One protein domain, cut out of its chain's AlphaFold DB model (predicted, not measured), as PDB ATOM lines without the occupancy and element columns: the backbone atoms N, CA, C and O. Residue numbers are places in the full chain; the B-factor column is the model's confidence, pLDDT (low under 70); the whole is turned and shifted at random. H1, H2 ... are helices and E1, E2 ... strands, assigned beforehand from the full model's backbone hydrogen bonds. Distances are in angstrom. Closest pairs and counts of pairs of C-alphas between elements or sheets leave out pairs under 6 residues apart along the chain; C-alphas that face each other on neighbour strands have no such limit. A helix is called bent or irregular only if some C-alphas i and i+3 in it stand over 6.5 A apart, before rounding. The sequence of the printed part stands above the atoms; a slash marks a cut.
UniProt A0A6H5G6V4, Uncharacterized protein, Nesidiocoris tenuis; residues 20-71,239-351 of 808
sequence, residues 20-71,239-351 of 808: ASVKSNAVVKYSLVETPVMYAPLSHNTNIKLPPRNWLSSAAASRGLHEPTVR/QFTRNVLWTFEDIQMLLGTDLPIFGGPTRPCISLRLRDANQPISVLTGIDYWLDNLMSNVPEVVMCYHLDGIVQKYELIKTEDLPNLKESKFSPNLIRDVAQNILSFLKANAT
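AT A GLANCE: This is residues 20 to 71 and 239 to 351 of the 808 residues of an uncharacterized protein of Nesidiocoris tenuis (UniProt A0A6H5G6V4). Two small, strongly twisted sheets of three strands each, E1 E2 E3 and E4 E5 E6, stand with the end of helix H2, residues 289 to 295, between them, and the short helix H3 packs beside H2. The long helix H4 runs away from these past the edge strand E3, and residues 344 to 351 stick out as a free arm; a long stretch without named elements, residues 32 to 57, leads from E1 to the short helix H1. The printed part has 165 residues with four named helices and six named strands, in the order E1 H1 E2 E3 E4 H2 E5 E6 H3 H4, a mixed class with 41 residues in helices and 46 in strands. The first sheet, E1 E2 E3, is antiparallel, and the second, E4 E5 E6, is mixed. The whole is compact, with a radius of gyration of the C-alphas of 17.4 A and spans of 53 by 36 by 32 A.

HOW THE PARTS SIT: Strand E1, residues 24 to 31, is an edge strand and the antiparallel neighbour of the inner strand E2, residues 242 to 248, at 162 degrees, with N 27 and O 245 2.9 A apart, within hydrogen-bond range. E2 and the other edge strand, E3, residues 251 to 257, form a hairpin, with N 246 and O 253 2.8 A apart. Helix H1, residues 58 to 61, touches no helix and is not on this sheet. In the second sheet the edge strand E4, residues 270 to 276, and the inner strand E5, residues 300 to 307, are parallel at 23 degrees, with N 304 and O 273 2.8 A apart. With helix H2, residues 283 to 295, between them they form a strand-helix-strand unit, two parallel neighbour strands joined through a helix, with a right-handed crossover. H2 is on the first sheet; the closest C-alphas of H2 and E1 are those of Met 295 and Ala 26, 5.9 A apart. H2 only grazes the second sheet, with its residues 289 to 293. E5 and the edge strand E6, residues 310 to 318, form a hairpin, with N 303 and O 315 2.8 A apart. Helix H3, residues 319 to 324, touches H2 at a shallow tilt of 22 degrees, opposite ways, the closest C-alphas being those of Thr 319 and Trp 290, 6.1 A apart. H3 only grazes the second sheet with residues 319 to 322. Helix H4, residues 332 to 349, only grazes the first sheet with residues 336 to 343; H4 and H2 are near each other, with 5 pairs of C-alphas within 10 A. In H2 and H4 every O i to N i+4 pair is within hydrogen-bond range; in H3 it is 0 of 2, beside 2 of 3 O i to N i+3 pairs, and H1 is too short for an O i to N i+4 pair.

IN THESE COORDINATES: E1 begins at C-alpha 24, (195.997, 244.279, 226.461), and is 19.6 A long; H1 measures 5.3 A. E2 and E3 are 17.6 A each, E4 19.9 A and H2 18.3 A. E5 is 23.2 A and E6 24.3 A long. H3, 10.2 A, is irregular, with C-alphas 320 and 323 7.1 A apart. H4, 25.9 A, ends at C-alpha 349, (190.526, 269.149, 220.241).

THE WHOLE: The C-alphas of Asn 45 and Thr 351 are the two farthest apart, at 57.0 A. Residues 72 to 238 are not printed, and C-alphas 71 and 239 are 10.9 A apart across this cut. The links E1 to H1 and E3 to E4 are long; residues 37 to 38 and 262 to 263, within them, pair in parallel. The mean pLDDT of the printed part is 86.0, with residue 20, residues 34 to 35, residues 58 to 62, residue 64 and residues 66 to 71 under 70.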
ATOM      1  N   ALA A  20     200.568 241.205 213.987       56.16
ATOM      2  CA  ALA A  20     200.969 241.482 215.362       56.16
ATOM      3  C   ALA A  20     199.742 241.403 216.287       56.16
ATOM      4  O   ALA A  20     198.731 242.058 216.043       56.16
ATOM      5  N   SER A  21     199.823 240.582 217.335       70.56
ATOM      6  CA  SER A  21     198.761 240.442 218.332       70.56
ATOM      7  C   SER A  21     198.622 241.728 219.148       70.56
ATOM      8  O   SER A  21     199.622 242.219 219.672       70.56
ATOM      9  N   VAL A  22     197.393 242.228 219.292       82.81
ATOM     10  CA  VAL A  22     197.080 243.425 220.090       82.81
ATOM     11  C   VAL A  22     197.429 243.194 221.564       82.81
ATOM     12  O   VAL A  22     197.040 242.175 222.141       82.81
ATOM     13  N   LYS A  23     198.150 244.133 222.182       89.38
ATOM     14  CA  LYS A  23     198.524 244.072 223.602       89.38
ATOM     15  C   LYS A  23     197.411 244.641 224.476       89.38
ATOM     16  O   LYS A  23     196.936 245.753 224.265       89.38
ATOM     17  N   SER A  24     197.021 243.884 225.495       91.94
ATOM     18  CA  SER A  24     195.997 244.279 226.461       91.94
ATOM     19  C   SER A  24     196.359 243.742 227.839       91.94
ATOM     20  O   SER A  24     196.678 242.562 227.971       91.94
ATOM     21  N   ASN A  25     196.277 244.587 228.863       93.50
ATOM     22  CA  ASN A  25     196.476 244.205 230.258       93.50
ATOM     23  C   ASN A  25     195.452 244.923 231.143       93.50
ATOM     24  O   ASN A  25     195.251 246.121 230.982       93.50
ATOM     25  N   ALA A  26     194.826 244.224 232.089       92.56
ATOM     26  CA  ALA A  26     193.885 244.830 233.030       92.56
ATOM     27  C   ALA A  26     194.251 244.476 234.472       92.56
ATOM     28  O   ALA A  26     194.445 243.305 234.807       92.56
ATOM     29  N   VAL A  27     194.315 245.495 235.331       91.88
ATOM     30  CA  VAL A  27     194.628 245.370 236.759       91.88
ATOM     31  C   VAL A  27     193.411 245.789 237.577       91.88
ATOM     32  O   VAL A  27     192.899 246.893 237.422       91.88
ATOM     33  N   VAL A  28     192.939 244.918 238.467       89.62
ATOM     34  CA  VAL A  28     191.780 245.206 239.324       89.62
ATOM     35  C   VAL A  28     192.186 246.178 240.435       89.62
ATOM     36  O   VAL A  28     193.067 245.868 241.233       89.62
ATOM     37  N   LYS A  29     191.538 247.347 240.490       87.25
ATOM     38  CA  LYS A  29     191.704 248.350 241.558       87.25
ATOM     39  C   LYS A  29     190.700 248.144 242.688       87.25
ATOM     40  O   LYS A  29     191.031 248.318 243.853       87.25
ATOM     41  N   TYR A  30     189.482 247.749 242.331       87.62
ATOM     42  CA  TYR A  30     188.409 247.462 243.273       87.62
ATOM     43  C   TYR A  30     187.548 246.313 242.754       87.62
ATOM     44  O   TYR A  30     187.291 246.215 241.552       87.62
ATOM     45  N   SER A  31     187.092 245.457 243.664       84.94
ATOM     46  CA  SER A  31     186.159 244.372 243.375       84.94
ATOM     47  C   SER A  31     185.180 244.237 244.530       84.94
ATOM     48  O   SER A  31     185.598 244.099 245.675       84.94
ATOM     49  N   LEU A  32     183.883 244.233 244.223       80.56
ATOM     50  CA  LEU A  32     182.832 243.918 245.192       80.56
ATOM     51  C   LEU A  32     182.859 242.429 245.589       80.56
ATOM     52  O   LEU A  32     182.378 242.058 246.654       80.56
ATOM     53  N   VAL A  33     183.413 241.575 244.723       77.06
ATOM     54  CA  VAL A  33     183.474 240.119 244.908       77.06
ATOM     55  C   VAL A  33     184.929 239.691 245.100       77.06
ATOM     56  O   VAL A  33     185.739 239.856 244.187       77.06
ATOM     57  N   GLU A  34     185.263 239.128 246.263       65.62
ATOM     58  CA  GLU A  34     186.642 238.731 246.608       65.62
ATOM     59  C   GLU A  34     187.144 237.520 245.801       65.62
ATOM     60  O   GLU A  34     188.308 237.483 245.406       65.62
ATOM     61  N   THR A  35     186.274 236.547 245.500       68.62
ATOM     62  CA  THR A  35     186.633 235.329 244.750       68.62
ATOM     63  C   THR A  35     185.671 235.060 243.590       68.62
ATOM     64  O   THR A  35     184.458 235.144 243.800       68.62
ATOM     65  N   PRO A  36     186.160 234.684 242.387       71.19
ATOM     66  CA  PRO A  36     185.305 234.268 241.279       71.19
ATOM     67  C   PRO A  36     184.323 233.176 241.700       71.19
ATOM     68  O   PRO A  36     184.673 232.248 242.429       71.19
ATOM     69  N   VAL A  37     183.081 233.293 241.240       79.25
ATOM     70  CA  VAL A  37     182.013 232.398 241.683       79.25
ATOM     71  C   VAL A  37     182.141 231.046 241.000       79.25
ATOM     72  O   VAL A  37     182.389 230.982 239.799       79.25
ATOM     73  N   MET A  38     181.931 229.966 241.750       83.75
ATOM     74  CA  MET A  38     182.008 228.609 241.217       83.75
ATOM     75  C   MET A  38     181.016 228.387 240.067       83.75
ATOM     76  O   MET A  38     179.802 228.530 240.239       83.75
ATOM     77  N   TYR A  39     181.552 228.025 238.901       86.75
ATOM     78  CA  TYR A  39     180.798 227.720 237.691       86.75
ATOM     79  C   TYR A  39     180.152 226.332 237.764       86.75
ATOM     80  O   TYR A  39     180.845 225.330 237.954       86.75
ATOM     81  N   ALA A  40     178.842 226.269 237.521       86.06
ATOM     82  CA  ALA A  40     178.101 225.031 237.300       86.06
ATOM     83  C   ALA A  40     177.467 225.021 235.891       86.06
ATOM     84  O   ALA A  40     176.630 225.875 235.591       86.06
ATOM     85  N   PRO A  41     177.828 224.080 234.996       84.94
ATOM     86  CA  PRO A  41     177.168 223.953 233.699       84.94
ATOM     87  C   PRO A  41     175.738 223.415 233.860       84.94
ATOM     88  O   PRO A  41     175.502 222.467 234.609       84.94
ATOM     89  N   LEU A  42     174.781 223.967 233.108       86.38
ATOM     90  CA  LEU A  42     173.427 223.405 233.053       86.38
ATOM     91  C   LEU A  42     173.410 222.102 232.238       86.38
ATOM     92  O   LEU A  42     174.058 222.005 231.195       86.38
ATOM     93  N   SER A  43     172.601 221.127 232.658       85.06
ATOM     94  CA  SER A  43     172.351 219.910 231.878       85.06
ATOM     95  C   SER A  43     171.683 220.198 230.527       85.06
ATOM     96  O   SER A  43     170.964 221.186 230.354       85.06
ATOM     97  N   HIS A  44     171.884 219.288 229.573       86.69
ATOM     98  CA  HIS A  44     171.149 219.285 228.308       86.69
ATOM     99  C   HIS A  44     169.629 219.265 228.572       86.69
ATOM    100  O   HIS A  44     169.171 218.580 229.486       86.69
ATOM    101  N   ASN A  45     168.845 219.984 227.763       87.12
ATOM    102  CA  ASN A  45     167.389 220.151 227.885       87.12
ATOM    103  C   ASN A  45     166.875 220.949 229.099       87.12
ATOM    104  O   ASN A  45     165.665 220.975 229.337       87.12
ATOM    105  N   THR A  46     167.725 221.654 229.849       88.69
ATOM    106  CA  THR A  46     167.234 222.536 230.920       88.69
ATOM    107  C   THR A  46     166.478 223.738 230.352       88.69
ATOM    108  O   THR A  46     166.965 224.421 229.449       88.69
ATOM    109  N   ASN A  47     165.288 224.021 230.894       91.00
ATOM    110  CA  ASN A  47     164.439 225.132 230.466       91.00
ATOM    111  C   ASN A  47     164.727 226.416 231.273       91.00
ATOM    112  O   ASN A  47     164.220 226.596 232.379       91.00
ATOM    113  N   ILE A  48     165.478 227.344 230.676       90.50
ATOM    114  CA  ILE A  48     165.894 228.627 231.274       90.50
ATOM    115  C   ILE A  48     164.714 229.610 231.413       90.50
ATOM    116  O   ILE A  48     164.802 230.601 232.140       90.50
ATOM    117  N   LYS A  49     163.566 229.365 230.760       89.00
ATOM    118  CA  LYS A  49     162.376 230.216 230.951       89.00
ATOM    119  C   LYS A  49     161.849 230.132 232.382       89.00
ATOM    120  O   LYS A  49     161.304 231.124 232.878       89.00
ATOM    121  N   LEU A  50     162.033 228.990 233.042       87.81
ATOM    122  CA  LEU A  50     161.686 228.805 234.444       87.81
ATOM    123  C   LEU A  50     162.768 229.441 235.325       87.81
ATOM    124  O   LEU A  50     163.952 229.238 235.060       87.81
ATOM    125  N   PRO A  51     162.408 230.231 236.344       85.31
ATOM    126  CA  PRO A  51     163.396 230.844 237.219       85.31
ATOM    127  C   PRO A  51     164.029 229.817 238.178       85.31
ATOM    128  O   PRO A  51     163.298 228.982 238.718       85.31
ATOM    129  N   PRO A  52     165.352 229.873 238.426       84.62
ATOM    130  CA  PRO A  52     165.977 229.068 239.473       84.62
ATOM    131  C   PRO A  52     165.568 229.549 240.875       84.62
ATOM    132  O   PRO A  52     165.122 230.683 241.049       84.62
ATOM    133  N   ARG A  53     165.749 228.703 241.900       81.50
ATOM    134  CA  ARG A  53     165.358 229.008 243.296       81.50
ATOM    135  C   ARG A  53     166.045 230.251 243.873       81.50
ATOM    136  O   ARG A  53     165.476 230.925 244.720       81.50
ATOM    137  N   ASN A  54     167.255 230.543 243.409       80.69
ATOM    138  CA  ASN A  54     168.072 231.684 243.818       80.69
ATOM    139  C   ASN A  54     167.845 232.944 242.956       80.69
ATOM    140  O   ASN A  54     168.542 233.939 243.161       80.69
ATOM    141  N   TRP A  55     166.924 232.926 241.983       81.00
ATOM    142  CA  TRP A  55     166.692 234.066 241.092       81.00
ATOM    143  C   TRP A  55     166.176 235.277 241.868       81.00
ATOM    144  O   TRP A  55     165.199 235.160 242.602       81.00
ATOM    145  N   LEU A  56     166.821 236.435 241.683       73.62
ATOM    146  CA  LEU A  56     166.519 237.684 242.404       73.62
ATOM    147  C   LEU A  56     166.795 237.625 243.921       73.62
ATOM    148  O   LEU A  56     166.336 238.486 244.670       73.62
ATOM    149  N   SER A  57     167.559 236.634 244.392       76.06
ATOM    150  CA  SER A  57     168.029 236.596 245.779       76.06
ATOM    151  C   SER A  57     169.118 237.646 246.017       76.06
ATOM    152  O   SER A  57     170.040 237.790 245.212       76.06
ATOM    153  N   SER A  58     169.081 238.320 247.169       68.50
ATOM    154  CA  SER A  58     170.147 239.241 247.595       68.50
ATOM    155  C   SER A  58     171.511 238.548 247.722       68.50
ATOM    156  O   SER A  58     172.544 239.185 247.523       68.50
ATOM    157  N   ALA A  59     171.528 237.232 247.961       65.81
ATOM    158  CA  ALA A  59     172.748 236.424 248.005       65.81
ATOM    159  C   ALA A  59     173.425 236.250 246.631       65.81
ATOM    160  O   ALA A  59     174.592 235.869 246.565       65.81
ATOM    161  N   ALA A  60     172.717 236.500 245.524       67.06
ATOM    162  CA  ALA A  60     173.312 236.504 244.186       67.06
ATOM    163  C   ALA A  60     174.017 237.841 243.883       67.06
ATOM    164  O   ALA A  60     175.039 237.852 243.197       67.06
ATOM    165  N   ALA A  61     173.537 238.949 244.459       66.31
ATOM    166  CA  ALA A  61     174.167 240.263 244.316       66.31
ATOM    167  C   ALA A  61     175.556 240.308 244.977       66.31
ATOM    168  O   ALA A  61     176.499 240.810 244.376       66.31
ATOM    169  N   SER A  62     175.730 239.683 246.151       66.25
ATOM    170  CA  SER A  62     177.051 239.534 246.794       66.25
ATOM    171  C   SER A  62     178.029 238.651 246.006       66.25
ATOM    172  O   SER A  62     179.226 238.647 246.277       66.25
ATOM    173  N   ARG A  63     177.532 237.922 245.001       70.44
ATOM    174  CA  ARG A  63     178.314 237.107 244.062       70.44
ATOM    175  C   ARG A  63     178.562 237.834 242.729       70.44
ATOM    176  O   ARG A  63     179.018 237.219 241.772       70.44
ATOM    177  N   GLY A  64     178.265 239.134 242.644       69.44
ATOM    178  CA  GLY A  64     178.486 239.949 241.443       69.44
ATOM    179  C   GLY A  64     177.451 239.739 240.338       69.44
ATOM    180  O   GLY A  64     177.687 240.122 239.196       69.44
ATOM    181  N   LEU A  65     176.304 239.123 240.652       73.00
ATOM    182  CA  LEU A  65     175.151 239.065 239.754       73.00
ATOM    183  C   LEU A  65     174.162 240.173 240.129       73.00
ATOM    184  O   LEU A  65     173.193 239.941 240.851       73.00
ATOM    185  N   HIS A  66     174.413 241.385 239.636       65.50
ATOM    186  CA  HIS A  66     173.464 242.492 239.762       65.50
ATOM    187  C   HIS A  66     172.312 242.363 238.757       65.50
ATOM    188  O   HIS A  66     172.439 241.769 237.679       65.50
ATOM    189  N   GLU A  67     171.150 242.910 239.114       56.78
ATOM    190  CA  GLU A  67     169.983 242.888 238.242       56.78
ATOM    191  C   GLU A  67     170.235 243.785 237.009       56.78
ATOM    192  O   GLU A  67     170.530 244.970 237.163       56.78
ATOM    193  N   PRO A  68     170.087 243.293 235.761       45.94
ATOM    194  CA  PRO A  68     170.345 244.098 234.559       45.94
ATOM    195  C   PRO A  68     169.382 245.287 234.379       45.94
ATOM    196  O   PRO A  68     169.460 246.028 233.395       45.94
ATOM    197  N   THR A  69     168.371 245.414 235.231       40.62
ATOM    198  CA  THR A  69     167.217 246.304 235.065       40.62
ATOM    199  C   THR A  69     167.573 247.777 235.241       40.62
ATOM    200  O   THR A  69     166.978 248.602 234.538       40.62
ATOM    201  N   VAL A  70     168.592 248.097 236.042       45.47
ATOM    202  CA  VAL A  70     169.030 249.469 236.328       45.47
ATOM    203  C   VAL A  70     170.314 249.756 235.551       45.47
ATOM    204  O   VAL A  70     171.415 249.492 236.012       45.47
ATOM    205  N   ARG A  71     170.189 250.266 234.320       51.03
ATOM    206  CA  ARG A  71     171.324 250.988 233.730       51.03
ATOM    207  C   ARG A  71     171.392 252.327 234.447       51.03
ATOM    208  O   ARG A  71     170.422 253.082 234.357       51.03
ATOM    209  N   GLN A 239     176.889 250.889 241.846       74.00
ATOM    210  CA  GLN A 239     178.237 250.445 242.152       74.00
ATOM    211  C   GLN A 239     178.637 249.364 241.164       74.00
ATOM    212  O   GLN A 239     178.026 248.298 241.141       74.00
ATOM    213  N   PHE A 240     179.682 249.636 240.387       84.12
ATOM    214  CA  PHE A 240     180.256 248.623 239.518       84.12
ATOM    215  C   PHE A 240     180.761 247.435 240.335       84.12
ATOM    216  O   PHE A 240     181.347 247.593 241.412       84.12
ATOM    217  N   THR A 241     180.579 246.244 239.778       85.00
ATOM    218  CA  THR A 241     181.083 244.996 240.358       85.00
ATOM    219  C   THR A 241     182.605 245.044 240.486       85.00
ATOM    220  O   THR A 241     183.156 244.558 241.477       85.00
ATOM    221  N   ARG A 242     183.294 245.635 239.497       87.88
ATOM    222  CA  ARG A 242     184.744 245.872 239.513       87.88
ATOM    223  C   ARG A 242     185.110 247.213 238.888       87.88
ATOM    224  O   ARG A 242     184.485 247.646 237.921       87.88
ATOM    225  N   ASN A 243     186.195 247.803 239.383       92.06
ATOM    226  CA  ASN A 243     186.909 248.891 238.721       92.06
ATOM    227  C   ASN A 243     188.306 248.403 238.335       92.06
ATOM    228  O   ASN A 243     189.036 247.855 239.168       92.06
ATOM    229  N   VAL A 244     188.668 248.590 237.071       93.56
ATOM    230  CA  VAL A 244     189.890 248.050 236.472       93.56
ATOM    231  C   VAL A 244     190.699 249.161 235.816       93.56
ATOM    232  O   VAL A 244     190.152 250.016 235.125       93.56
ATOM    233  N   LEU A 245     192.011 249.136 236.024       94.94
ATOM    234  CA  LEU A 245     192.966 249.905 235.243       94.94
ATOM    235  C   LEU A 245     193.342 249.068 234.018       94.94
ATOM    236  O   LEU A 245     194.089 248.094 234.126       94.94
ATOM    237  N   TRP A 246     192.776 249.415 232.868       96.25
ATOM    238  CA  TRP A 246     192.987 248.736 231.600       96.25
ATOM    239  C   TRP A 246     194.006 249.497 230.755       96.25
ATOM    240  O   TRP A 246     193.841 250.679 230.475       96.25
ATOM    241  N   THR A 247     195.075 248.813 230.363       95.44
ATOM    242  CA  THR A 247     196.060 249.289 229.392       95.44
ATOM    243  C   THR A 247     195.828 248.559 228.077       95.44
ATOM    244  O   THR A 247     195.992 247.337 228.004       95.44
ATOM    245  N   PHE A 248     195.435 249.304 227.050       93.69
ATOM    246  CA  PHE A 248     195.216 248.797 225.701       93.69
ATOM    247  C   PHE A 248     196.233 249.451 224.771       93.69
ATOM    248  O   PHE A 248     196.138 250.644 224.494       93.69
ATOM    249  N   GLU A 249     197.232 248.673 224.347       90.44
ATOM    250  CA  GLU A 249     198.482 249.178 223.764       90.44
ATOM    251  C   GLU A 249     199.156 250.246 224.648       90.44
ATOM    252  O   GLU A 249     199.707 249.912 225.697       90.44
ATOM    253  N   ASP A 250     199.127 251.509 224.229       87.94
ATOM    254  CA  ASP A 250     199.692 252.681 224.901       87.94
ATOM    255  C   ASP A 250     198.641 253.525 225.641       87.94
ATOM    256  O   ASP A 250     198.998 254.515 226.275       87.94
ATOM    257  N   ILE A 251     197.364 253.128 225.606       92.75
ATOM    258  CA  ILE A 251     196.263 253.877 226.217       92.75
ATOM    259  C   ILE A 251     195.940 253.325 227.606       92.75
ATOM    260  O   ILE A 251     195.603 252.144 227.746       92.75
ATOM    261  N   GLN A 252     195.955 254.185 228.625       94.50
ATOM    262  CA  GLN A 252     195.570 253.833 229.994       94.50
ATOM    263  C   GLN A 252     194.169 254.338 230.342       94.50
ATOM    264  O   GLN A 252     193.874 255.530 230.262       94.50
ATOM    265  N   MET A 253     193.298 253.427 230.779       95.62
ATOM    266  CA  MET A 253     191.907 253.726 231.107       95.62
ATOM    267  C   MET A 253     191.514 253.161 232.474       95.62
ATOM    268  O   MET A 253     191.789 252.002 232.772       95.62
ATOM    269  N   LEU A 254     190.799 253.940 233.284       96.06
ATOM    270  CA  LEU A 254     190.109 253.454 234.480       96.06
ATOM    271  C   LEU A 254     188.645 253.162 234.134       96.06
ATOM    272  O   LEU A 254     187.873 254.081 233.853       96.06
ATOM    273  N   LEU A 255     188.263 251.885 234.167       94.88
ATOM    274  CA  LEU A 255     186.948 251.422 233.730       94.88
ATOM    275  C   LEU A 255     186.127 250.800 234.855       94.88
ATOM    276  O   LEU A 255     186.644 250.027 235.662       94.88
ATOM    277  N   GLY A 256     184.827 251.093 234.868       92.38
ATOM    278  CA  GLY A 256     183.828 250.356 235.644       92.38
ATOM    279  C   GLY A 256     183.222 249.223 234.815       92.38
ATOM    280  O   GLY A 256     182.844 249.449 233.667       92.38
ATOM    281  N   THR A 257     183.145 248.007 235.365       89.81
ATOM    282  CA  THR A 257     182.566 246.836 234.684       89.81
ATOM    283  C   THR A 257     181.699 245.988 235.613       89.81
ATOM    284  O   THR A 257     182.038 245.742 236.773       89.81
ATOM    285  N   ASP A 258     180.589 245.498 235.060       86.81
ATOM    286  CA  ASP A 258     179.659 244.565 235.705       86.81
ATOM    287  C   ASP A 258     179.708 243.161 235.097       86.81
ATOM    288  O   ASP A 258     178.781 242.374 235.277       86.81
ATOM    289  N   LEU A 259     180.773 242.831 234.355       88.25
ATOM    290  CA  LEU A 259     180.942 241.491 233.800       88.25
ATOM    291  C   LEU A 259     181.048 240.452 234.935       88.25
ATOM    292  O   LEU A 259     182.024 240.471 235.701       88.25
ATOM    293  N   PRO A 260     180.111 239.490 235.029       87.50
ATOM    294  CA  PRO A 260     180.240 238.398 235.978       87.50
ATOM    295  C   PRO A 260     181.372 237.467 235.542       87.50
ATOM    296  O   PRO A 260     181.393 236.988 234.406       87.50
ATOM    297  N   ILE A 261     182.301 237.202 236.459       88.56
ATOM    298  CA  ILE A 261     183.428 236.291 236.236       88.56
ATOM    299  C   ILE A 261     183.212 235.065 237.108       88.56
ATOM    300  O   ILE A 261     183.044 235.181 238.326       88.56
ATOM    301  N   PHE A 262     183.241 233.903 236.470       89.31
ATOM    302  CA  PHE A 262     183.123 232.617 237.133       89.31
ATOM    303  C   PHE A 262     184.487 231.928 237.177       89.31
ATOM    304  O   PHE A 262     185.361 232.192 236.352       89.31
ATOM    305  N   GLY A 263     184.658 231.040 238.148       85.00
ATOM    306  CA  GLY A 263     185.850 230.224 238.320       85.00
ATOM    307  C   GLY A 263     185.499 228.776 238.639       85.00
ATOM    308  O   GLY A 263     184.353 228.422 238.898       85.00
ATOM    309  N   GLY A 264     186.502 227.916 238.606       78.94
ATOM    310  CA  GLY A 264     186.408 226.504 238.936       78.94
ATOM    311  C   GLY A 264     187.798 225.907 239.155       78.94
ATOM    312  O   GLY A 264     188.798 226.540 238.809       78.94
ATOM    313  N   PRO A 265     187.892 224.677 239.691       73.25
ATOM    314  CA  PRO A 265     189.162 224.048 240.062       73.25
ATOM    315  C   PRO A 265     190.127 223.889 238.884       73.25
ATOM    316  O   PRO A 265     191.338 223.930 239.066       73.25
ATOM    317  N   THR A 266     189.600 223.721 237.671       76.31
ATOM    318  CA  THR A 266     190.398 223.589 236.447       76.31
ATOM    319  C   THR A 266     190.539 224.893 235.664       76.31
ATOM    320  O   THR A 266     191.413 224.989 234.807       76.31
ATOM    321  N   ARG A 267     189.678 225.887 235.921       79.44
ATOM    322  CA  ARG A 267     189.578 227.134 235.148       79.44
ATOM    323  C   ARG A 267     189.220 228.292 236.079       79.44
ATOM    324  O   ARG A 267     188.044 228.475 236.380       79.44
ATOM    325  N   PRO A 268     190.196 229.077 236.554       81.50
ATOM    326  CA  PRO A 268     189.952 230.066 237.602       81.50
ATOM    327  C   PRO A 268     189.175 231.304 237.129       81.50
ATOM    328  O   PRO A 268     188.623 232.014 237.965       81.50
ATOM    329  N   CYS A 269     189.128 231.575 235.820       88.38
ATOM    330  CA  CYS A 269     188.539 232.794 235.267       88.38
ATOM    331  C   CYS A 269     187.901 232.522 233.896       88.38
ATOM    332  O   CYS A 269     188.611 232.281 232.921       88.38
ATOM    333  N   ILE A 270     186.569 232.556 233.829       92.25
ATOM    334  CA  ILE A 270     185.779 232.406 232.601       92.25
ATOM    335  C   ILE A 270     184.600 233.388 232.593       92.25
ATOM    336  O   ILE A 270     184.039 233.723 233.643       92.25
ATOM    337  N   SER A 271     184.180 233.810 231.401       93.12
ATOM    338  CA  SER A 271     182.921 234.537 231.198       93.12
ATOM    339  C   SER A 271     181.863 233.624 230.574       93.12
ATOM    340  O   SER A 271     182.184 232.700 229.826       93.12
ATOM    341  N   LEU A 272     180.584 233.854 230.888       92.69
ATOM    342  CA  LEU A 272     179.473 233.039 230.383       92.69
ATOM    343  C   LEU A 272     178.579 233.858 229.455       92.69
ATOM    344  O   LEU A 272     178.186 234.976 229.794       92.69
ATOM    345  N   ARG A 273     178.193 233.288 228.309       93.25
ATOM    346  CA  ARG A 273     177.291 233.931 227.340       93.25
ATOM    347  C   ARG A 273     176.189 232.979 226.897       93.25
ATOM    348  O   ARG A 273     176.443 231.822 226.589       93.25
ATOM    349  N   LEU A 274     174.962 233.491 226.834       92.19
ATOM    350  CA  LEU A 274     173.786 232.760 226.368       92.19
ATOM    351  C   LEU A 274     173.450 233.168 224.924       92.19
ATOM    352  O   LEU A 274     173.354 234.364 224.634       92.19
ATOM    353  N   ARG A 275     173.242 232.193 224.029       91.12
ATOM    354  CA  ARG A 275     172.885 232.423 222.620       91.12
ATOM    355  C   ARG A 275     171.773 231.525 222.114       91.12
ATOM    356  O   ARG A 275     171.677 230.369 222.503       91.12
ATOM    357  N   ASP A 276     171.001 232.051 221.173       90.12
ATOM    358  CA  ASP A 276     170.071 231.258 220.377       90.12
ATOM    359  C   ASP A 276     170.854 230.448 219.332       90.12
ATOM    360  O   ASP A 276     171.649 231.012 218.584       90.12
ATOM    361  N   ALA A 277     170.645 229.134 219.283       88.56
ATOM    362  CA  ALA A 277     171.306 228.244 218.331       88.56
ATOM    363  C   ALA A 277     170.888 228.505 216.872       88.56
ATOM    364  O   ALA A 277     171.628 228.143 215.961       88.56
ATOM    365  N   ASN A 278     169.734 229.144 216.650       87.44
ATOM    366  CA  ASN A 278     169.242 229.491 215.314       87.44
ATOM    367  C   ASN A 278     169.808 230.814 214.782       87.44
ATOM    368  O   ASN A 278     169.591 231.139 213.615       87.44
ATOM    369  N   GLN A 279     170.473 231.610 215.625       84.94
ATOM    370  CA  GLN A 279     170.982 232.923 215.239       84.94
ATOM    371  C   GLN A 279     172.509 232.930 215.251       84.94
ATOM    372  O   GLN A 279     173.114 232.681 216.298       84.94
ATOM    373  N   PRO A 280     173.157 233.266 214.125       85.88
ATOM    374  CA  PRO A 280     174.601 233.378 214.108       85.88
ATOM    375  C   PRO A 280     175.086 234.570 214.931       85.88
ATOM    376  O   PRO A 280     174.365 235.537 215.204       85.88
ATOM    377  N   ILE A 281     176.347 234.502 215.349       86.81
ATOM    378  CA  ILE A 281     176.969 235.570 216.121       86.81
ATOM    379  C   ILE A 281     177.224 236.745 215.178       86.81
ATOM    380  O   ILE A 281     178.013 236.637 214.250       86.81
ATOM    381  N   SER A 282     176.579 237.886 215.422       90.62
ATOM    382  CA  SER A 282     176.887 239.099 214.662       90.62
ATOM    383  C   SER A 282     178.279 239.633 215.008       90.62
ATOM    384  O   SER A 282     178.720 239.522 216.156       90.62
ATOM    385  N   VAL A 283     178.930 240.296 214.048       91.06
ATOM    386  CA  VAL A 283     180.239 240.953 214.229       91.06
ATOM    387  C   VAL A 283     180.252 241.850 215.472       91.06
ATOM    388  O   VAL A 283     181.115 241.706 216.330       91.06
ATOM    389  N   LEU A 284     179.230 242.698 215.641       91.19
ATOM    390  CA  LEU A 284     179.096 243.577 216.810       91.19
ATOM    391  C   LEU A 284     179.039 242.817 218.139       91.19
ATOM    392  O   LEU A 284     179.530 243.325 219.143       91.19
ATOM    393  N   THR A 285     178.439 241.623 218.160       90.69
ATOM    394  CA  THR A 285     178.406 240.806 219.379       90.69
ATOM    395  C   THR A 285     179.747 240.121 219.634       90.69
ATOM    396  O   THR A 285     180.167 240.030 220.782       90.69
ATOM    397  N   GLY A 286     180.427 239.661 218.578       92.44
ATOM    398  CA  GLY A 286     181.776 239.102 218.686       92.44
ATOM    399  C   GLY A 286     182.763 240.114 219.272       92.44
ATOM    400  O   GLY A 286     183.481 239.789 220.217       92.44
ATOM    401  N   ILE A 287     182.718 241.360 218.785       93.88
ATOM    402  CA  ILE A 287     183.511 242.477 219.320       93.88
ATOM    403  C   ILE A 287     183.174 242.733 220.793       93.88
ATOM    404  O   ILE A 287     184.074 242.928 221.602       93.88
ATOM    405  N   ASP A 288     181.888 242.714 221.156       92.75
ATOM    406  CA  ASP A 288     181.440 242.960 222.532       92.75
ATOM    407  C   ASP A 288     182.002 241.927 223.520       92.75
ATOM    408  O   ASP A 288     182.529 242.298 224.565       92.75
ATOM    409  N   TYR A 289     181.959 240.640 223.163       93.75
ATOM    410  CA  TYR A 289     182.506 239.568 224.003       93.75
ATOM    411  C   TYR A 289     184.021 239.631 224.113       93.75
ATOM    412  O   TYR A 289     184.563 239.401 225.193       93.75
ATOM    413  N   TRP A 290     184.692 239.957 223.009       95.25
ATOM    414  CA  TRP A 290     186.137 240.117 222.987       95.25
ATOM    415  C   TRP A 290     186.584 241.278 223.882       95.25
ATOM    416  O   TRP A 290     187.436 241.075 224.743       95.25
ATOM    417  N   LEU A 291     185.956 242.454 223.765       94.88
ATOM    418  CA  LEU A 291     186.279 243.623 224.590       94.88
ATOM    419  C   LEU A 291     185.973 243.399 226.076       94.88
ATOM    420  O   LEU A 291     186.823 243.705 226.906       94.88
ATOM    421  N   ASP A 292     184.816 242.821 226.419       93.38
ATOM    422  CA  ASP A 292     184.466 242.514 227.817       93.38
ATOM    423  C   ASP A 292     185.522 241.619 228.482       93.38
ATOM    424  O   ASP A 292     185.923 241.852 229.627       93.38
ATOM    425  N   ASN A 293     185.993 240.609 227.745       94.38
ATOM    426  CA  ASN A 293     187.019 239.697 228.223       94.38
ATOM    427  C   ASN A 293     188.388 240.382 228.330       94.38
ATOM    428  O   ASN A 293     189.070 240.180 229.331       94.38
ATOM    429  N   LEU A 294     188.783 241.213 227.360       93.94
ATOM    430  CA  LEU A 294     190.048 241.954 227.418       93.94
ATOM    431  C   LEU A 294     190.095 242.952 228.580       93.94
ATOM    432  O   LEU A 294     191.069 242.960 229.330       93.94
ATOM    433  N   MET A 295     189.029 243.738 228.769       93.56
ATOM    434  CA  MET A 295     188.905 244.715 229.860       93.56
ATOM    435  C   MET A 295     188.924 244.047 231.242       93.56
ATOM    436  O   MET A 295     189.313 244.671 232.224       93.56
ATOM    437  N   SER A 296     188.524 242.775 231.322       90.44
ATOM    438  CA  SER A 296     188.439 242.014 232.575       90.44
ATOM    439  C   SER A 296     189.547 240.959 232.733       90.44
ATOM    440  O   SER A 296     189.500 240.170 233.675       90.44
ATOM    441  N   ASN A 297     190.519 240.917 231.814       91.50
ATOM    442  CA  ASN A 297     191.578 239.902 231.730       91.50
ATOM    443  C   ASN A 297     191.062 238.445 231.808       91.50
ATOM    444  O   ASN A 297     191.593 237.603 232.535       91.50
ATOM    445  N   VAL A 298     189.981 238.152 231.079       92.69
ATOM    446  CA  VAL A 298     189.348 236.829 231.027       92.69
ATOM    447  C   VAL A 298     189.895 236.046 229.823       92.69
ATOM    448  O   VAL A 298     189.698 236.469 228.679       92.69
ATOM    449  N   PRO A 299     190.546 234.887 230.030       92.12
ATOM    450  CA  PRO A 299     191.197 234.139 228.951       92.12
ATOM    451  C   PRO A 299     190.221 233.350 228.067       92.12
ATOM    452  O   PRO A 299     190.535 233.063 226.912       92.12
ATOM    453  N   GLU A 300     189.049 232.979 228.588       93.81
ATOM    454  CA  GLU A 300     188.118 232.073 227.913       93.81
ATOM    455  C   GLU A 300     186.655 232.465 228.147       93.81
ATOM    456  O   GLU A 300     186.267 232.922 229.226       93.81
ATOM    457  N   VAL A 301     185.820 232.236 227.133       93.75
ATOM    458  CA  VAL A 301     184.367 232.383 227.203       93.75
ATOM    459  C   VAL A 301     183.689 231.037 226.989       93.75
ATOM    460  O   VAL A 301     184.033 230.268 226.090       93.75
ATOM    461  N   VAL A 302     182.686 230.763 227.814       93.62
ATOM    462  CA  VAL A 302     181.801 229.613 227.670       93.62
ATOM    463  C   VAL A 302     180.487 230.072 227.040       93.62
ATOM    464  O   VAL A 302     179.734 230.868 227.608       93.62
ATOM    465  N   MET A 303     180.209 229.538 225.857       92.38
ATOM    466  CA  MET A 303     179.038 229.833 225.049       92.38
ATOM    467  C   MET A 303     177.964 228.763 225.263       92.38
ATOM    468  O   MET A 303     178.140 227.611 224.870       92.38
ATOM    469  N   CYS A 304     176.845 229.134 225.879       93.88
ATOM    470  CA  CYS A 304     175.678 228.274 226.046       93.88
ATOM    471  C   CYS A 304     174.673 228.538 224.922       93.88
ATOM    472  O   CYS A 304     174.068 229.612 224.867       93.88
ATOM    473  N   TYR A 305     174.446 227.549 224.061       93.19
ATOM    474  CA  TYR A 305     173.445 227.630 222.999       93.19
ATOM    475  C   TYR A 305     172.110 227.054 223.467       93.19
ATOM    476  O   TYR A 305     172.064 225.967 224.046       93.19
ATOM    477  N   HIS A 306     171.020 227.761 223.181       93.88
ATOM    478  CA  HIS A 306     169.659 227.345 223.490       93.88
ATOM    479  C   HIS A 306     168.757 227.392 222.256       93.88
ATOM    480  O   HIS A 306     168.953 228.204 221.360       93.88
ATOM    481  N   LEU A 307     167.698 226.590 222.264       92.56
ATOM    482  CA  LEU A 307     166.567 226.716 221.349       92.56
ATOM    483  C   LEU A 307     165.349 227.102 222.179       92.56
ATOM    484  O   LEU A 307     164.953 226.358 223.070       92.56
ATOM    485  N   ASP A 308     164.820 228.306 221.957       88.19
ATOM    486  CA  ASP A 308     163.642 228.820 222.675       88.19
ATOM    487  C   ASP A 308     163.728 228.691 224.222       88.19
ATOM    488  O   ASP A 308     162.771 228.337 224.914       88.19
ATOM    489  N   GLY A 309     164.908 228.972 224.787       87.88
ATOM    490  CA  GLY A 309     165.202 228.876 226.221       87.88
ATOM    491  C   GLY A 309     165.608 227.484 226.722       87.88
ATOM    492  O   GLY A 309     165.919 227.356 227.902       87.88
ATOM    493  N   ILE A 310     165.641 226.462 225.864       91.88
ATOM    494  CA  ILE A 310     166.064 225.097 226.211       91.88
ATOM    495  C   ILE A 310     167.542 224.902 225.855       91.88
ATOM    496  O   ILE A 310     167.909 225.009 224.683       91.88
ATOM    497  N   VAL A 311     168.382 224.595 226.848       92.88
ATOM    498  CA  VAL A 311     169.834 224.378 226.682       92.88
ATOM    499  C   VAL A 311     170.116 223.215 225.734       92.88
ATOM    500  O   VAL A 311     169.613 222.113 225.940       92.88
ATOM    501  N   GLN A 312     170.958 223.463 224.732       92.31
ATOM    502  CA  GLN A 312     171.384 222.476 223.740       92.31
ATOM    503  C   GLN A 312     172.829 222.042 223.971       92.31
ATOM    504  O   GLN A 312     173.113 220.869 224.165       92.31
ATOM    505  N   LYS A 313     173.772 222.985 223.951       91.00
ATOM    506  CA  LYS A 313     175.198 222.661 224.044       91.00
ATOM    507  C   LYS A 313     176.006 223.802 224.635       91.00
ATOM    508  O   LYS A 313     175.589 224.961 224.583       91.00
ATOM    509  N   TYR A 314     177.190 223.447 225.114       91.81
ATOM    510  CA  TYR A 314     178.224 224.376 225.532       91.81
ATOM    511  C   TYR A 314     179.406 224.307 224.576       91.81
ATOM    512  O   TYR A 314     179.786 223.231 224.120       91.81
ATOM    513  N   GLU A 315     179.990 225.460 224.294       91.62
ATOM    514  CA  GLU A 315     181.213 225.590 223.515       91.62
ATOM    515  C   GLU A 315     182.170 226.496 224.279       91.62
ATOM    516  O   GLU A 315     181.799 227.594 224.689       91.62
ATOM    517  N   LEU A 316     183.389 226.022 224.509       91.81
ATOM    518  CA  LEU A 316     184.441 226.823 225.117       91.81
ATOM    519  C   LEU A 316     185.277 227.444 224.002       91.81
ATOM    520  O   LEU A 316     185.774 226.727 223.135       91.81
ATOM    521  N   ILE A 317     185.444 228.760 224.050       93.62
ATOM    522  CA  ILE A 317     186.184 229.524 223.049       93.62
ATOM    523  C   ILE A 317     187.211 230.372 223.794       93.62
ATOM    524  O   ILE A 317     186.876 231.044 224.773       93.62
ATOM    525  N   LYS A 318     188.467 230.356 223.350       93.88
ATOM    526  CA  LYS A 318     189.470 231.258 223.915       93.88
ATOM    527  C   LYS A 318     189.213 232.688 223.455       93.88
ATOM    528  O   LYS A 318     188.786 232.917 222.325       93.88
ATOM    529  N   THR A 319     189.539 233.665 224.295       94.12
ATOM    530  CA  THR A 319     189.376 235.085 223.955       94.12
ATOM    531  C   THR A 319     190.174 235.470 222.702       94.12
ATOM    532  O   THR A 319     189.685 236.254 221.894       94.12
ATOM    533  N   GLU A 320     191.351 234.871 222.486       92.44
ATOM    534  CA  GLU A 320     192.193 235.081 221.293       92.44
ATOM    535  C   GLU A 320     191.554 234.593 219.978       92.44
ATOM    536  O   GLU A 320     191.854 235.131 218.914       92.44
ATOM    537  N   ASP A 321     190.627 233.632 220.050       92.75
ATOM    538  CA  ASP A 321     189.985 233.027 218.876       92.75
ATOM    539  C   ASP A 321     188.703 233.767 218.447       92.75
ATOM    540  O   ASP A 321     188.244 233.612 217.311       92.75
ATOM    541  N   LEU A 322     188.129 234.611 219.320       92.56
ATOM    542  CA  LEU A 322     186.889 235.359 219.058       92.56
ATOM    543  C   LEU A 322     186.910 236.205 217.766       92.56
ATOM    544  O   LEU A 322     185.905 236.182 217.047       92.56
ATOM    545  N   PRO A 323     188.006 236.908 217.408       93.06
ATOM    546  CA  PRO A 323     188.072 237.681 216.165       93.06
ATOM    547  C   PRO A 323     187.982 236.843 214.885       93.06
ATOM    548  O   PRO A 323     187.634 237.375 213.831       93.06
ATOM    549  N   ASN A 324     188.276 235.540 214.960       91.00
ATOM    550  CA  ASN A 324     188.372 234.634 213.810       91.00
ATOM    551  C   ASN A 324     187.177 233.674 213.674       91.00
ATOM    552  O   ASN A 324     187.205 232.762 212.843       91.00
ATOM    553  N   LEU A 325     186.113 233.871 214.455       88.69
ATOM    554  CA  LEU A 325     184.889 233.078 214.343       88.69
ATOM    555  C   LEU A 325     184.243 233.237 212.953       88.69
ATOM    556  O   LEU A 325     184.107 234.346 212.438       88.69
ATOM    557  N   LYS A 326     183.803 232.113 212.365       80.31
ATOM    558  CA  LYS A 326     183.390 232.001 210.949       80.31
ATOM    559  C   LYS A 326     182.372 233.053 210.492       80.31
ATOM    560  O   LYS A 326     182.484 233.541 209.374       80.31
ATOM    561  N   GLU A 327     181.405 233.397 211.343       80.88
ATOM    562  CA  GLU A 327     180.315 234.332 211.010       80.88
ATOM    563  C   GLU A 327     180.432 235.706 211.692       80.88
ATOM    564  O   GLU A 327     179.647 236.609 211.411       80.88
ATOM    565  N   SER A 328     181.440 235.901 212.549       87.38
ATOM    566  CA  SER A 328     181.669 237.155 213.276       87.38
ATOM    567  C   SER A 328     183.102 237.658 213.128       87.38
ATOM    568  O   SER A 328     183.653 238.200 214.082       87.38
ATOM    569  N   LYS A 329     183.723 237.457 211.959       90.25
ATOM    570  CA  LYS A 329     185.117 237.847 211.729       90.25
ATOM    571  C   LYS A 329     185.279 239.371 211.789       90.25
ATOM    572  O   LYS A 329     184.576 240.094 211.083       90.25
ATOM    573  N   PHE A 330     186.218 239.852 212.598       92.31
ATOM    574  CA  PHE A 330     186.595 241.269 212.678       92.31
ATOM    575  C   PHE A 330     188.106 241.422 212.836       92.31
ATOM    576  O   PHE A 330     188.797 240.470 213.184       92.31
ATOM    577  N   SER A 331     188.621 242.626 212.574       90.31
ATOM    578  CA  SER A 331     190.046 242.933 212.729       90.31
ATOM    579  C   SER A 331     190.311 243.598 214.085       90.31
ATOM    580  O   SER A 331     189.832 244.716 214.305       90.31
ATOM    581  N   PRO A 332     191.086 242.964 214.990       91.56
ATOM    582  CA  PRO A 332     191.554 243.599 216.224       91.56
ATOM    583  C   PRO A 332     192.400 244.850 215.964       91.56
ATOM    584  O   PRO A 332     192.297 245.825 216.701       91.56
ATOM    585  N   ASN A 333     193.184 244.845 214.879       89.50
ATOM    586  CA  ASN A 333     194.009 245.982 214.467       89.50
ATOM    587  C   ASN A 333     193.152 247.205 214.126       89.50
ATOM    588  O   ASN A 333     193.463 248.300 214.571       89.50
ATOM    589  N   LEU A 334     192.021 247.013 213.437       89.44
ATOM    590  CA  LEU A 334     191.095 248.115 213.168       89.44
ATOM    591  C   LEU A 334     190.515 248.696 214.468       89.44
ATOM    592  O   LEU A 334     190.370 249.906 214.586       89.44
ATOM    593  N   ILE A 335     190.209 247.855 215.463       91.06
ATOM    594  CA  ILE A 335     189.708 248.331 216.763       91.06
ATOM    595  C   ILE A 335     190.785 249.131 217.506       91.06
ATOM    596  O   ILE A 335     190.477 250.179 218.072       91.06
ATOM    597  N   ARG A 336     192.041 248.673 217.464       90.25
ATOM    598  CA  ARG A 336     193.198 249.424 217.969       90.25
ATOM    599  C   ARG A 336     193.321 250.785 217.291       90.25
ATOM    600  O   ARG A 336     193.391 251.798 217.979       90.25
ATOM    601  N   ASP A 337     193.309 250.816 215.962       89.00
ATOM    602  CA  ASP A 337     193.493 252.053 215.199       89.00
ATOM    603  C   ASP A 337     192.364 253.054 215.500       89.00
ATOM    604  O   ASP A 337     192.598 254.249 215.650       89.00
ATOM    605  N   VAL A 338     191.138 252.562 215.689       89.75
ATOM    606  CA  VAL A 338     189.983 253.377 216.094       89.75
ATOM    607  C   VAL A 338     190.148 253.926 217.507       89.75
ATOM    608  O   VAL A 338     189.856 255.101 217.725       89.75
ATOM    609  N   ALA A 339     190.635 253.118 218.456       90.50
ATOM    610  CA  ALA A 339     190.928 253.578 219.812       90.50
ATOM    611  C   ALA A 339     191.933 254.740 219.791       90.50
ATOM    612  O   ALA A 339     191.668 255.795 220.373       90.50
ATOM    613  N   GLN A 340     193.031 254.577 219.045       89.88
ATOM    614  CA  GLN A 340     194.080 255.587 218.940       89.88
ATOM    615  C   GLN A 340     193.596 256.850 218.226       89.88
ATOM    616  O   GLN A 340     193.881 257.959 218.680       89.88
ATOM    617  N   ASN A 341     192.831 256.703 217.143       89.31
ATOM    618  CA  ASN A 341     192.295 257.831 216.382       89.31
ATOM    619  C   ASN A 341     191.301 258.650 217.211       89.31
ATOM    620  O   ASN A 341     191.397 259.875 217.230       89.31
ATOM    621  N   ILE A 342     190.375 257.994 217.923       90.25
ATOM    622  CA  ILE A 342     189.404 258.685 218.784       90.25
ATOM    623  C   ILE A 342     190.127 259.398 219.927       90.25
ATOM    624  O   ILE A 342     189.841 260.568 220.178       90.25
ATOM    625  N   LEU A 343     191.076 258.738 220.598       89.69
ATOM    626  CA  LEU A 343     191.809 259.362 221.698       89.69
ATOM    627  C   LEU A 343     192.657 260.543 221.219       89.69
ATOM    628  O   LEU A 343     192.631 261.600 221.844       89.69
ATOM    629  N   SER A 344     193.370 260.385 220.103       88.75
ATOM    630  CA  SER A 344     194.186 261.453 219.515       88.75
ATOM    631  C   SER A 344     193.319 262.636 219.092       88.75
ATOM    632  O   SER A 344     193.660 263.778 219.383       88.75
ATOM    633  N   PHE A 345     192.161 262.372 218.480       89.69
ATOM    634  CA  PHE A 345     191.184 263.401 218.134       89.69
ATOM    635  C   PHE A 345     190.654 264.129 219.374       89.69
ATOM    636  O   PHE A 345     190.630 265.358 219.391       89.69
ATOM    637  N   LEU A 346     190.274 263.404 220.429       91.00
ATOM    638  CA  LEU A 346     189.807 264.020 221.669       91.00
ATOM    639  C   LEU A 346     190.912 264.845 222.334       91.00
ATOM    640  O   LEU A 346     190.670 265.994 222.673       91.00
ATOM    641  N   LYS A 347     192.133 264.320 222.471       87.44
ATOM    642  CA  LYS A 347     193.254 265.054 223.079       87.44
ATOM    643  C   LYS A 347     193.666 266.291 222.275       87.44
ATOM    644  O   LYS A 347     194.021 267.299 222.876       87.44
ATOM    645  N   ALA A 348     193.596 266.234 220.945       85.75
ATOM    646  CA  ALA A 348     193.946 267.361 220.081       85.75
ATOM    647  C   ALA A 348     192.901 268.491 220.094       85.75
ATOM    648  O   ALA A 348     193.266 269.638 219.864       85.75
ATOM    649  N   ASN A 349     191.624 268.179 220.349       85.88
ATOM    650  CA  ASN A 349     190.526 269.149 220.241       85.88
ATOM    651  C   ASN A 349     189.888 269.526 221.595       85.88
ATOM    652  O   ASN A 349     189.335 270.614 221.724       85.88
ATOM    653  N   ALA A 350     189.983 268.676 222.624       86.88
ATOM    654  CA  ALA A 350     189.507 268.946 223.985       86.88
ATOM    655  C   ALA A 350     190.621 269.547 224.863       86.88
ATOM    656  O   ALA A 350     191.023 268.979 225.881       86.88
ATOM    657  N   THR A 351     191.172 270.680 224.430       78.62
ATOM    658  CA  THR A 351     192.407 271.257 224.988       78.62
ATOM    659  C   THR A 351     192.204 272.037 226.287       78.62
ATOM    660  O   THR A 351     193.139 272.162 227.077       78.62
TER     661      THR A 351